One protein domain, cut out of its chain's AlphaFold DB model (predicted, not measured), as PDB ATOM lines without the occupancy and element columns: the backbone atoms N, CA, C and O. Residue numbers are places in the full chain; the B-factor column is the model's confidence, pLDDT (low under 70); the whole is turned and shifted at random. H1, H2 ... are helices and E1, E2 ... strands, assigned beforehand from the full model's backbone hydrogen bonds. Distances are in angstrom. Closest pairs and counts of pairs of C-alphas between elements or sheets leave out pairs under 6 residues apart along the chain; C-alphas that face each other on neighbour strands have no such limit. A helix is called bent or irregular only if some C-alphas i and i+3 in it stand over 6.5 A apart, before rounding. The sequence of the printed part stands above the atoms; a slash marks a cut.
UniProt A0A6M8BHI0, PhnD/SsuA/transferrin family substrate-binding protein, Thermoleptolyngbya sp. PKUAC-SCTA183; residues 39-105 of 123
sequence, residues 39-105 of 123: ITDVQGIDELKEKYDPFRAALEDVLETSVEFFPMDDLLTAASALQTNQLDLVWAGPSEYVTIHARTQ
ATOM      1  N   ILE A  39     167.229 149.568 154.248       94.69
ATOM      2  CA  ILE A  39     166.429 149.035 153.146       94.69
ATOM      3  C   ILE A  39     167.373 148.227 152.260       94.69
ATOM      4  O   ILE A  39     168.390 148.757 151.807       94.69
ATOM      5  N   THR A  40     167.066 146.944 152.072       91.62
ATOM      6  CA  THR A  40     167.818 146.079 151.155       91.62
ATOM      7  C   THR A  40     167.536 146.464 149.702       91.62
ATOM      8  O   THR A  40     166.564 147.166 149.408       91.62
ATOM      9  N   ASP A  41     168.403 146.032 148.787       85.69
ATOM     10  CA  ASP A  41     168.320 146.312 147.348       85.69
ATOM     11  C   ASP A  41     168.422 147.804 146.968       85.69
ATOM     12  O   ASP A  41     168.071 148.195 145.853       85.69
ATOM     13  N   VAL A  42     168.946 148.650 147.863       91.00
ATOM     14  CA  VAL A  42     169.253 150.059 147.574       91.00
ATOM     15  C   VAL A  42     170.744 150.294 147.763       91.00
ATOM     16  O   VAL A  42     171.276 150.125 148.855       91.00
ATOM     17  N   GLN A  43     171.418 150.705 146.690       87.06
ATOM     18  CA  GLN A  43     172.882 150.769 146.639       87.06
ATOM     19  C   GLN A  43     173.441 152.079 147.215       87.06
ATOM     20  O   GLN A  43     174.545 152.114 147.750       87.06
ATOM     21  N   GLY A  44     172.693 153.179 147.087       91.62
ATOM     22  CA  GLY A  44     173.188 154.521 147.387       91.62
ATOM     23  C   GLY A  44     172.254 155.331 148.273       91.62
ATOM     24  O   GLY A  44     171.035 155.177 148.234       91.62
ATOM     25  N   ILE A  45     172.838 156.251 149.044       91.94
ATOM     26  CA  ILE A  45     172.079 157.148 149.925       91.94
ATOM     27  C   ILE A  45     171.163 158.096 149.142       91.94
ATOM     28  O   ILE A  45     170.091 158.440 149.629       91.94
ATOM     29  N   ASP A  46     171.555 158.492 147.930       93.44
ATOM     30  CA  ASP A  46     170.755 159.391 147.092       93.44
ATOM     31  C   ASP A  46     169.493 158.688 146.576       93.44
ATOM     32  O   ASP A  46     168.393 159.211 146.739       93.44
ATOM     33  N   GLU A  47     169.630 157.461 146.061       94.19
ATOM     34  CA  GLU A  47     168.496 156.621 145.650       94.19
ATOM     35  C   GLU A  47     167.572 156.305 146.835       94.19
ATOM     36  O   GLU A  47     166.345 156.338 146.707       94.19
ATOM     37  N   LEU A  48     168.160 156.016 148.000       94.31
ATOM     38  CA  LEU A  48     167.415 155.744 149.224       94.31
ATOM     39  C   LEU A  48     166.548 156.935 149.623       94.31
ATOM     40  O   LEU A  48     165.363 156.761 149.904       94.31
ATOM     41  N   LYS A  49     167.125 158.139 149.610       93.88
ATOM     42  CA  LYS A  49     166.406 159.374 149.917       93.88
ATOM     43  C   LYS A  49     165.311 159.647 148.898       93.88
ATOM     44  O   LYS A  49     164.165 159.845 149.283       93.88
ATOM     45  N   GLU A  50     165.637 159.587 147.607       95.06
ATOM     46  CA  GLU A  50     164.680 159.842 146.527       95.06
ATOM     47  C   GLU A  50     163.432 158.959 146.646       95.06
ATOM     48  O   GLU A  50     162.306 159.438 146.502       95.06
ATOM     49  N   LYS A  51     163.620 157.668 146.942       93.38
ATOM     50  CA  LYS A  51     162.525 156.695 146.982       93.38
ATOM     51  C   LYS A  51     161.802 156.632 148.325       93.38
ATOM     52  O   LYS A  51     160.598 156.374 148.341       93.38
ATOM     53  N   TYR A  52     162.511 156.819 149.439       94.75
ATOM     54  CA  TYR A  52     162.003 156.447 150.761       94.75
ATOM     55  C   TYR A  52     162.002 157.571 151.802       94.75
ATOM     56  O   TYR A  52     161.447 157.354 152.881       94.75
ATOM     57  N   ASP A  53     162.507 158.778 151.517       94.94
ATOM     58  CA  ASP A  53     162.423 159.894 152.477       94.94
ATOM     59  C   ASP A  53     160.984 160.200 152.938       94.94
ATOM     60  O   ASP A  53     160.789 160.398 154.140       94.94
ATOM     61  N   PRO A  54     159.943 160.168 152.076       96.12
ATOM     62  CA  PRO A  54     158.568 160.349 152.544       96.12
ATOM     63  C   PRO A  54     158.134 159.291 153.567       96.12
ATOM     64  O   PRO A  54     157.420 159.601 154.519       96.12
ATOM     65  N   PHE A  55     158.583 158.043 153.398       94.44
ATOM     66  CA  PHE A  55     158.302 156.965 154.345       94.44
ATOM     67  C   PHE A  55     159.069 157.155 155.655       94.44
ATOM     68  O   PHE A  55     158.489 156.990 156.725       94.44
ATOM     69  N   ARG A  56     160.341 157.567 155.579       95.56
ATOM     70  CA  ARG A  56     161.145 157.923 156.752       95.56
ATOM     71  C   ARG A  56     160.456 158.993 157.590       95.56
ATOM     72  O   ARG A  56     160.282 158.795 158.785       95.56
ATOM     73  N   ALA A  57     160.049 160.091 156.956       96.81
ATOM     74  CA  ALA A  57     159.422 161.220 157.633       96.81
ATOM     75  C   ALA A  57     158.102 160.816 158.305       96.81
ATOM     76  O   ALA A  57     157.869 161.161 159.458       96.81
ATOM     77  N   ALA A  58     157.267 160.030 157.616       96.88
ATOM     78  CA  ALA A  58     156.034 159.508 158.199       96.88
ATOM     79  C   ALA A  58     156.300 158.582 159.399       96.88
ATOM     80  O   ALA A  58     155.560 158.608 160.378       96.88
ATOM     81  N   LEU A  59     157.356 157.765 159.338       95.31
ATOM     82  CA  LEU A  59     157.735 156.888 160.441       95.31
ATOM     83  C   LEU A  59     158.272 157.679 161.644       95.31
ATOM     84  O   LEU A  59     157.907 157.363 162.772       95.31
ATOM     85  N   GLU A  60     159.100 158.703 161.411       96.88
ATOM     86  CA  GLU A  60     159.607 159.599 162.461       96.88
ATOM     87  C   GLU A  60     158.465 160.330 163.181       96.88
ATOM     88  O   GLU A  60     158.467 160.390 164.410       96.88
ATOM     89  N   ASP A  61     157.474 160.827 162.433       97.12
ATOM     90  CA  ASP A  61     156.297 161.522 162.970       97.12
ATOM     91  C   ASP A  61     155.431 160.598 163.839       97.12
ATOM     92  O   ASP A  61     155.091 160.931 164.970       97.12
ATOM     93  N   VAL A  62     155.143 159.383 163.357       95.38
ATOM     94  CA  VAL A  62     154.308 158.410 164.088       95.38
ATOM     95  C   VAL A  62     155.007 157.853 165.330       95.38
ATOM     96  O   VAL A  62     154.344 157.559 166.326       95.38
ATOM     97  N   LEU A  63     156.326 157.652 165.273       93.19
ATOM     98  CA  LEU A  63     157.097 157.090 166.387       93.19
ATOM     99  C   LEU A  63     157.633 158.148 167.352       93.19
ATOM    100  O   LEU A  63     158.221 157.779 168.371       93.19
ATOM    101  N   GLU A  64     157.500 159.433 167.018       95.19
ATOM    102  CA  GLU A  64     158.115 160.553 167.742       95.19
ATOM    103  C   GLU A  64     159.620 160.314 168.014       95.19
ATOM    104  O   GLU A  64     160.155 160.660 169.066       95.19
ATOM    105  N   THR A  65     160.311 159.654 167.075       95.75
ATOM    106  CA  THR A  65     161.692 159.161 167.225       95.75
ATOM    107  C   THR A  65     162.454 159.334 165.916       95.75
ATOM    108  O   THR A  65     161.924 159.018 164.854       95.75
ATOM    109  N   SER A  66     163.714 159.783 165.968       96.62
ATOM    110  CA  SER A  66     164.532 159.933 164.756       96.62
ATOM    111  C   SER A  66     164.825 158.579 164.111       96.62
ATOM    112  O   SER A  66     165.113 157.596 164.792       96.62
ATOM    113  N   VAL A  67     164.817 158.535 162.783       96.94
ATOM    114  CA  VAL A  67     165.131 157.347 161.997       96.94
ATOM    115  C   VAL A  67     166.357 157.652 161.143       96.94
ATOM    116  O   VAL A  67     166.396 158.639 160.420       96.94
ATOM    117  N   GLU A  68     167.384 156.814 161.207       95.81
ATOM    118  CA  GLU A  68     168.553 156.894 160.332       95.81
ATOM    119  C   GLU A  68     168.492 155.782 159.292       95.81
ATOM    120  O   GLU A  68     168.454 154.600 159.637       95.81
ATOM    121  N   PHE A  69     168.456 156.184 158.022       93.75
ATOM    122  CA  PHE A  69     168.344 155.285 156.883       93.75
ATOM    123  C   PHE A  69     169.707 154.858 156.349       93.75
ATOM    124  O   PHE A  69     170.560 155.701 156.067       93.75
ATOM    125  N   PHE A  70     169.872 153.548 156.162       93.50
ATOM    126  CA  PHE A  70     171.083 152.944 155.618       93.50
ATOM    127  C   PHE A  70     170.774 152.213 154.305       93.50
ATOM    128  O   PHE A  70     169.930 151.310 154.306       93.50
ATOM    129  N   PRO A  71     171.433 152.569 153.189       93.62
ATOM    130  CA  PRO A  71     171.377 151.747 151.990       93.62
ATOM    131  C   PRO A  71     172.143 150.452 152.270       93.62
ATOM    132  O   PRO A  71     173.225 150.491 152.860       93.62
ATOM    133  N   MET A  72     171.564 149.316 151.894       90.94
ATOM    134  CA  MET A  72     172.218 148.015 151.982       90.94
ATOM    135  C   MET A  72     172.110 147.325 150.631       90.94
ATOM    136  O   MET A  72     171.025 146.961 150.177       90.94
ATOM    137  N   ASP A  73     173.264 147.148 150.005       84.50
ATOM    138  CA  ASP A  73     173.436 146.476 148.725       84.50
ATOM    139  C   ASP A  73     173.504 144.952 148.844       84.50
ATOM    140  O   ASP A  73     173.300 144.253 147.853       84.50
ATOM    141  N   ASP A  74     173.787 144.445 150.046       85.69
ATOM    142  CA  ASP A  74     173.986 143.027 150.301       85.69
ATOM    143  C   ASP A  74     173.211 142.507 151.523       85.69
ATOM    144  O   ASP A  74     173.263 143.027 152.645       85.69
ATOM    145  N   LEU A  75     172.540 141.380 151.296       89.19
ATOM    146  CA  LEU A  75     171.734 140.654 152.267       89.19
ATOM    147  C   LEU A  75     172.539 140.163 153.477       89.19
ATOM    148  O   LEU A  75     172.024 140.120 154.601       89.19
ATOM    149  N   LEU A  76     173.788 139.740 153.260       91.69
ATOM    150  CA  LEU A  76     174.628 139.216 154.335       91.69
ATOM    151  C   LEU A  76     175.100 140.347 155.241       91.69
ATOM    152  O   LEU A  76     175.081 140.174 156.460       91.69
ATOM    153  N   THR A  77     175.425 141.507 154.669       92.38
ATOM    154  CA  THR A  77     175.735 142.723 155.426       92.38
ATOM    155  C   THR A  77     174.571 143.116 156.331       92.38
ATOM    156  O   THR A  77     174.774 143.312 157.531       92.38
ATOM    157  N   ALA A  78     173.337 143.130 155.814       93.25
ATOM    158  CA  ALA A  78     172.147 143.420 156.618       93.25
ATOM    159  C   ALA A  78     171.951 142.405 157.763       93.25
ATOM    160  O   ALA A  78     171.694 142.789 158.908       93.25
ATOM    161  N   ALA A  79     172.132 141.107 157.492       94.38
ATOM    162  CA  ALA A  79     172.036 140.066 158.515       94.38
ATOM    163  C   ALA A  79     173.113 140.217 159.608       94.38
ATOM    164  O   ALA A  79     172.807 140.128 160.799       94.38
ATOM    165  N   SER A  80     174.365 140.480 159.232       94.50
ATOM    166  CA  SER A  80     175.454 140.712 160.186       94.50
ATOM    167  C   SER A  80     175.252 141.990 161.001       94.50
ATOM    168  O   SER A  80     175.532 142.010 162.204       94.50
ATOM    169  N   ALA A  81     174.720 143.046 160.388       95.31
ATOM    170  CA  ALA A  81     174.414 144.291 161.077       95.31
ATOM    171  C   ALA A  81     173.289 144.113 162.113       95.31
ATOM    172  O   ALA A  81     173.400 144.630 163.223       95.31
ATOM    173  N   LEU A  82     172.264 143.307 161.820       95.56
ATOM    174  CA  LEU A  82     171.250 142.923 162.811       95.56
ATOM    175  C   LEU A  82     171.850 142.100 163.963       95.56
ATOM    176  O   LEU A  82     171.611 142.409 165.125       95.56
ATOM    177  N   GLN A  83     172.680 141.090 163.670       95.31
ATOM    178  CA  GLN A  83     173.314 140.250 164.706       95.31
ATOM    179  C   GLN A  83     174.202 141.044 165.667       95.31
ATOM    180  O   GLN A  83     174.336 140.693 166.837       95.31
ATOM    181  N   THR A  84     174.841 142.094 165.159       95.69
ATOM    182  CA  THR A  84     175.761 142.935 165.928       95.69
ATOM    183  C   THR A  84     175.080 144.161 166.531       95.69
ATOM    184  O   THR A  84     175.766 145.018 167.085       95.69
ATOM    185  N   ASN A  85     173.744 144.248 166.456       94.00
ATOM    186  CA  ASN A  85     172.961 145.408 166.879       94.00
ATOM    187  C   ASN A  85     173.501 146.712 166.271       94.00
ATOM    188  O   ASN A  85     173.561 147.728 166.960       94.00
ATOM    189  N   GLN A  86     173.946 146.688 165.014       95.25
ATOM    190  CA  GLN A  86     174.275 147.875 164.220       95.25
ATOM    191  C   GLN A  86     173.045 148.436 163.499       95.25
ATOM    192  O   GLN A  86     173.006 149.626 163.205       95.25
ATOM    193  N   LEU A  87     172.033 147.599 163.276       95.88
ATOM    194  CA  LEU A  87     170.712 147.989 162.798       95.88
ATOM    195  C   LEU A  87     169.648 147.539 163.794       95.88
ATOM    196  O   LEU A  87     169.821 146.529 164.474       95.88
ATOM    197  N   ASP A  88     168.545 148.280 163.828       95.81
ATOM    198  CA  ASP A  88     167.365 147.960 164.629       95.81
ATOM    199  C   ASP A  88     166.259 147.365 163.749       95.81
ATOM    200  O   ASP A  88     165.566 146.436 164.159       95.81
ATOM    201  N   LEU A  89     166.119 147.874 162.518       95.75
ATOM    202  CA  LEU A  89     165.110 147.459 161.546       95.75
ATOM    203  C   LEU A  89     165.736 147.224 160.166       95.75
ATOM    204  O   LEU A  89     166.665 147.924 159.760       95.75
ATOM    205  N   VAL A  90     165.180 146.266 159.423       95.81
ATOM    206  CA  VAL A  90     165.517 146.020 158.015       95.81
ATOM    207  C   VAL A  90     164.235 145.825 157.216       95.81
ATOM    208  O   VAL A  90     163.378 145.024 157.588       95.81
ATOM    209  N   TRP A  91     164.118 146.549 156.107       94.56
ATOM    210  CA  TRP A  91     163.083 146.352 155.109       94.56
ATOM    211  C   TRP A  91     163.654 145.419 154.061       94.56
ATOM    212  O   TRP A  91     164.554 145.814 153.327       94.56
ATOM    213  N   ALA A  92     163.153 144.189 154.050       93.19
ATOM    214  CA  ALA A  92     163.647 143.128 153.192       93.19
ATOM    215  C   ALA A  92     162.532 142.577 152.307       93.19
ATOM    216  O   ALA A  92     161.375 142.460 152.728       93.19
ATOM    217  N   GLY A  93     162.896 142.183 151.091       90.56
ATOM    218  CA  GLY A  93     162.043 141.391 150.225       90.56
ATOM    219  C   GLY A  93     161.689 140.030 150.847       90.56
ATOM    220  O   GLY A  93     162.347 139.560 151.782       90.56
ATOM    221  N   PRO A  94     160.662 139.330 150.332       89.88
ATOM    222  CA  PRO A  94     160.193 138.078 150.932       89.88
ATOM    223  C   PRO A  94     161.265 136.979 151.001       89.88
ATOM    224  O   PRO A  94     161.381 136.295 152.016       89.88
ATOM    225  N   SER A  95     162.062 136.807 149.942       91.31
ATOM    226  CA  SER A  95     163.150 135.816 149.897       91.31
ATOM    227  C   SER A  95     164.327 136.197 150.791       91.31
ATOM    228  O   SER A  95     164.943 135.339 151.424       91.31
ATOM    229  N   GLU A  96     164.627 137.489 150.863       92.56
ATOM    230  CA  GLU A  96     165.673 138.046 151.712       92.56
ATOM    231  C   GLU A  96     165.350 137.840 153.192       92.56
ATOM    232  O   GLU A  96     166.186 137.332 153.943       92.56
ATOM    233  N   TYR A  97     164.105 138.124 153.595       93.12
ATOM    234  CA  TYR A  97     163.623 137.887 154.954       93.12
ATOM    235  C   TYR A  97     163.850 136.440 155.401       93.12
ATOM    236  O   TYR A  97     164.324 136.224 156.514       93.12
ATOM    237  N   VAL A  98     163.581 135.443 154.548       93.81
ATOM    238  CA  VAL A  98     163.797 134.025 154.900       93.81
ATOM    239  C   VAL A  98     165.255 133.771 155.300       93.81
ATOM    240  O   VAL A  98     165.523 133.076 156.281       93.81
ATOM    241  N   THR A  99     166.202 134.371 154.581       92.88
ATOM    242  CA  THR A  99     167.638 134.203 154.838       92.88
ATOM    243  C   THR A  99     168.095 135.005 156.055       92.88
ATOM    244  O   THR A  99     168.835 134.473 156.887       92.88
ATOM    245  N   ILE A 100     167.641 136.255 156.200       94.62
ATOM    246  CA  ILE A 100     167.908 137.078 157.388       94.62
ATOM    247  C   ILE A 100     167.381 136.363 158.630       94.62
ATOM    248  O   ILE A 100     168.122 136.190 159.594       94.62
ATOM    249  N   HIS A 101     166.139 135.884 158.608       94.94
ATOM    250  CA  HIS A 101     165.529 135.175 159.727       94.94
ATOM    251  C   HIS A 101     166.311 133.907 160.083       94.94
ATOM    252  O   HIS A 101     166.665 133.714 161.246       94.94
ATOM    253  N   ALA A 102     166.678 133.090 159.090       94.69
ATOM    254  CA  ALA A 102     167.468 131.882 159.321       94.69
ATOM    255  C   ALA A 102     168.816 132.170 160.013       94.69
ATOM    256  O   ALA A 102     169.275 131.364 160.822       94.69
ATOM    257  N   ARG A 103     169.443 133.320 159.727       94.06
ATOM    258  CA  ARG A 103     170.748 133.708 160.290       94.06
ATOM    259  C   ARG A 103     170.655 134.453 161.618       94.06
ATOM    260  O   ARG A 103     171.563 134.346 162.435       94.06
ATOM    261  N   THR A 104     169.610 135.243 161.817       95.94
ATOM    262  CA  THR A 104     169.549 136.241 162.898       95.94
ATOM    263  C   THR A 104     168.451 135.972 163.917       95.94
ATOM    264  O   THR A 104     168.479 136.557 164.993       95.94
ATOM    265  N   GLN A 105     167.483 135.106 163.589       94.81
ATOM    266  CA  GLN A 105     166.223 134.965 164.325       94.81
ATOM    267  C   GLN A 105     165.444 136.293 164.435       94.81
ATOM    268  O   GLN A 105     164.660 136.481 165.365       94.81
TER     269      GLN A 105
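AT A GLANCE: This is residues 39 to 105 of the 123 residues of the protein "PhnD/SsuA/transferrin family substrate-binding protein" of Thermoleptolyngbya sp. PKUAC-SCTA183 (UniProt A0A6M8BHI0). The longest helix, H1, is kinked and makes one end of the domain, and strand E1 folds back from it as the second leg of an open V. E1 runs toward the other end, where H2 and H3 pack on each other, with the short strand E2 between H1 and that pair. The 67 printed residues hold three named helices and two named strands in the order H1, E1, H2, E2, H3, and the class is mixed, helices and strands. The whole is compact, with a radius of gyration of the C-alphas of 12.2 A and spans of 32 by 24 by 20 A.

IN THESE COORDINATES: H1, residues 45 to 63, begins at C-alpha 45 (172.079, 157.148, 149.925) and is 22.3 A long. It is irregular, with a kink of 69 degrees near residue 52 and C-alphas 51 and 54 7.7 A apart. E1, residues 66 to 72, is 19.1 A long. H2 is residues 75 to 83, 12.5 A, and E2 residues 89 to 91, 6.8 A. H3, residues 94 to 104, is 15.3 A long and ends at C-alpha 104 (169.549, 136.241, 162.898).

HOW THE PARTS SIT: The closest C-alphas of H1 and E1, those of Glu 60 and Ser 66, are 5.4 A apart. H1 is apart from H2, E2 and H3. E1 and E2 are near each other, but each pairs with no named strand. H2 and H3 touch, closest at the C-alphas of Ala 79 and Ile 100, 5.2 A, at a steep tilt of 40 degrees, the same way. The closest C-alphas of H2 and E2, those of Ala 78 and Val 90, are 7.3 A apart. E2 and H3 are only just apart, at 8.5 A between their closest C-alphas. In H2 every O i to N i+4 pair is within hydrogen-bond range, in H1 13 of 15 and in H3 6 of 7.

THE WHOLE: The C-alphas farthest apart, those of Asp 61 and Ala 102, are 31.9 A apart. The printed part has no cut, and its four links between named elements are tight. Its mean pLDDT is 93.7, and no printed residue is under 70.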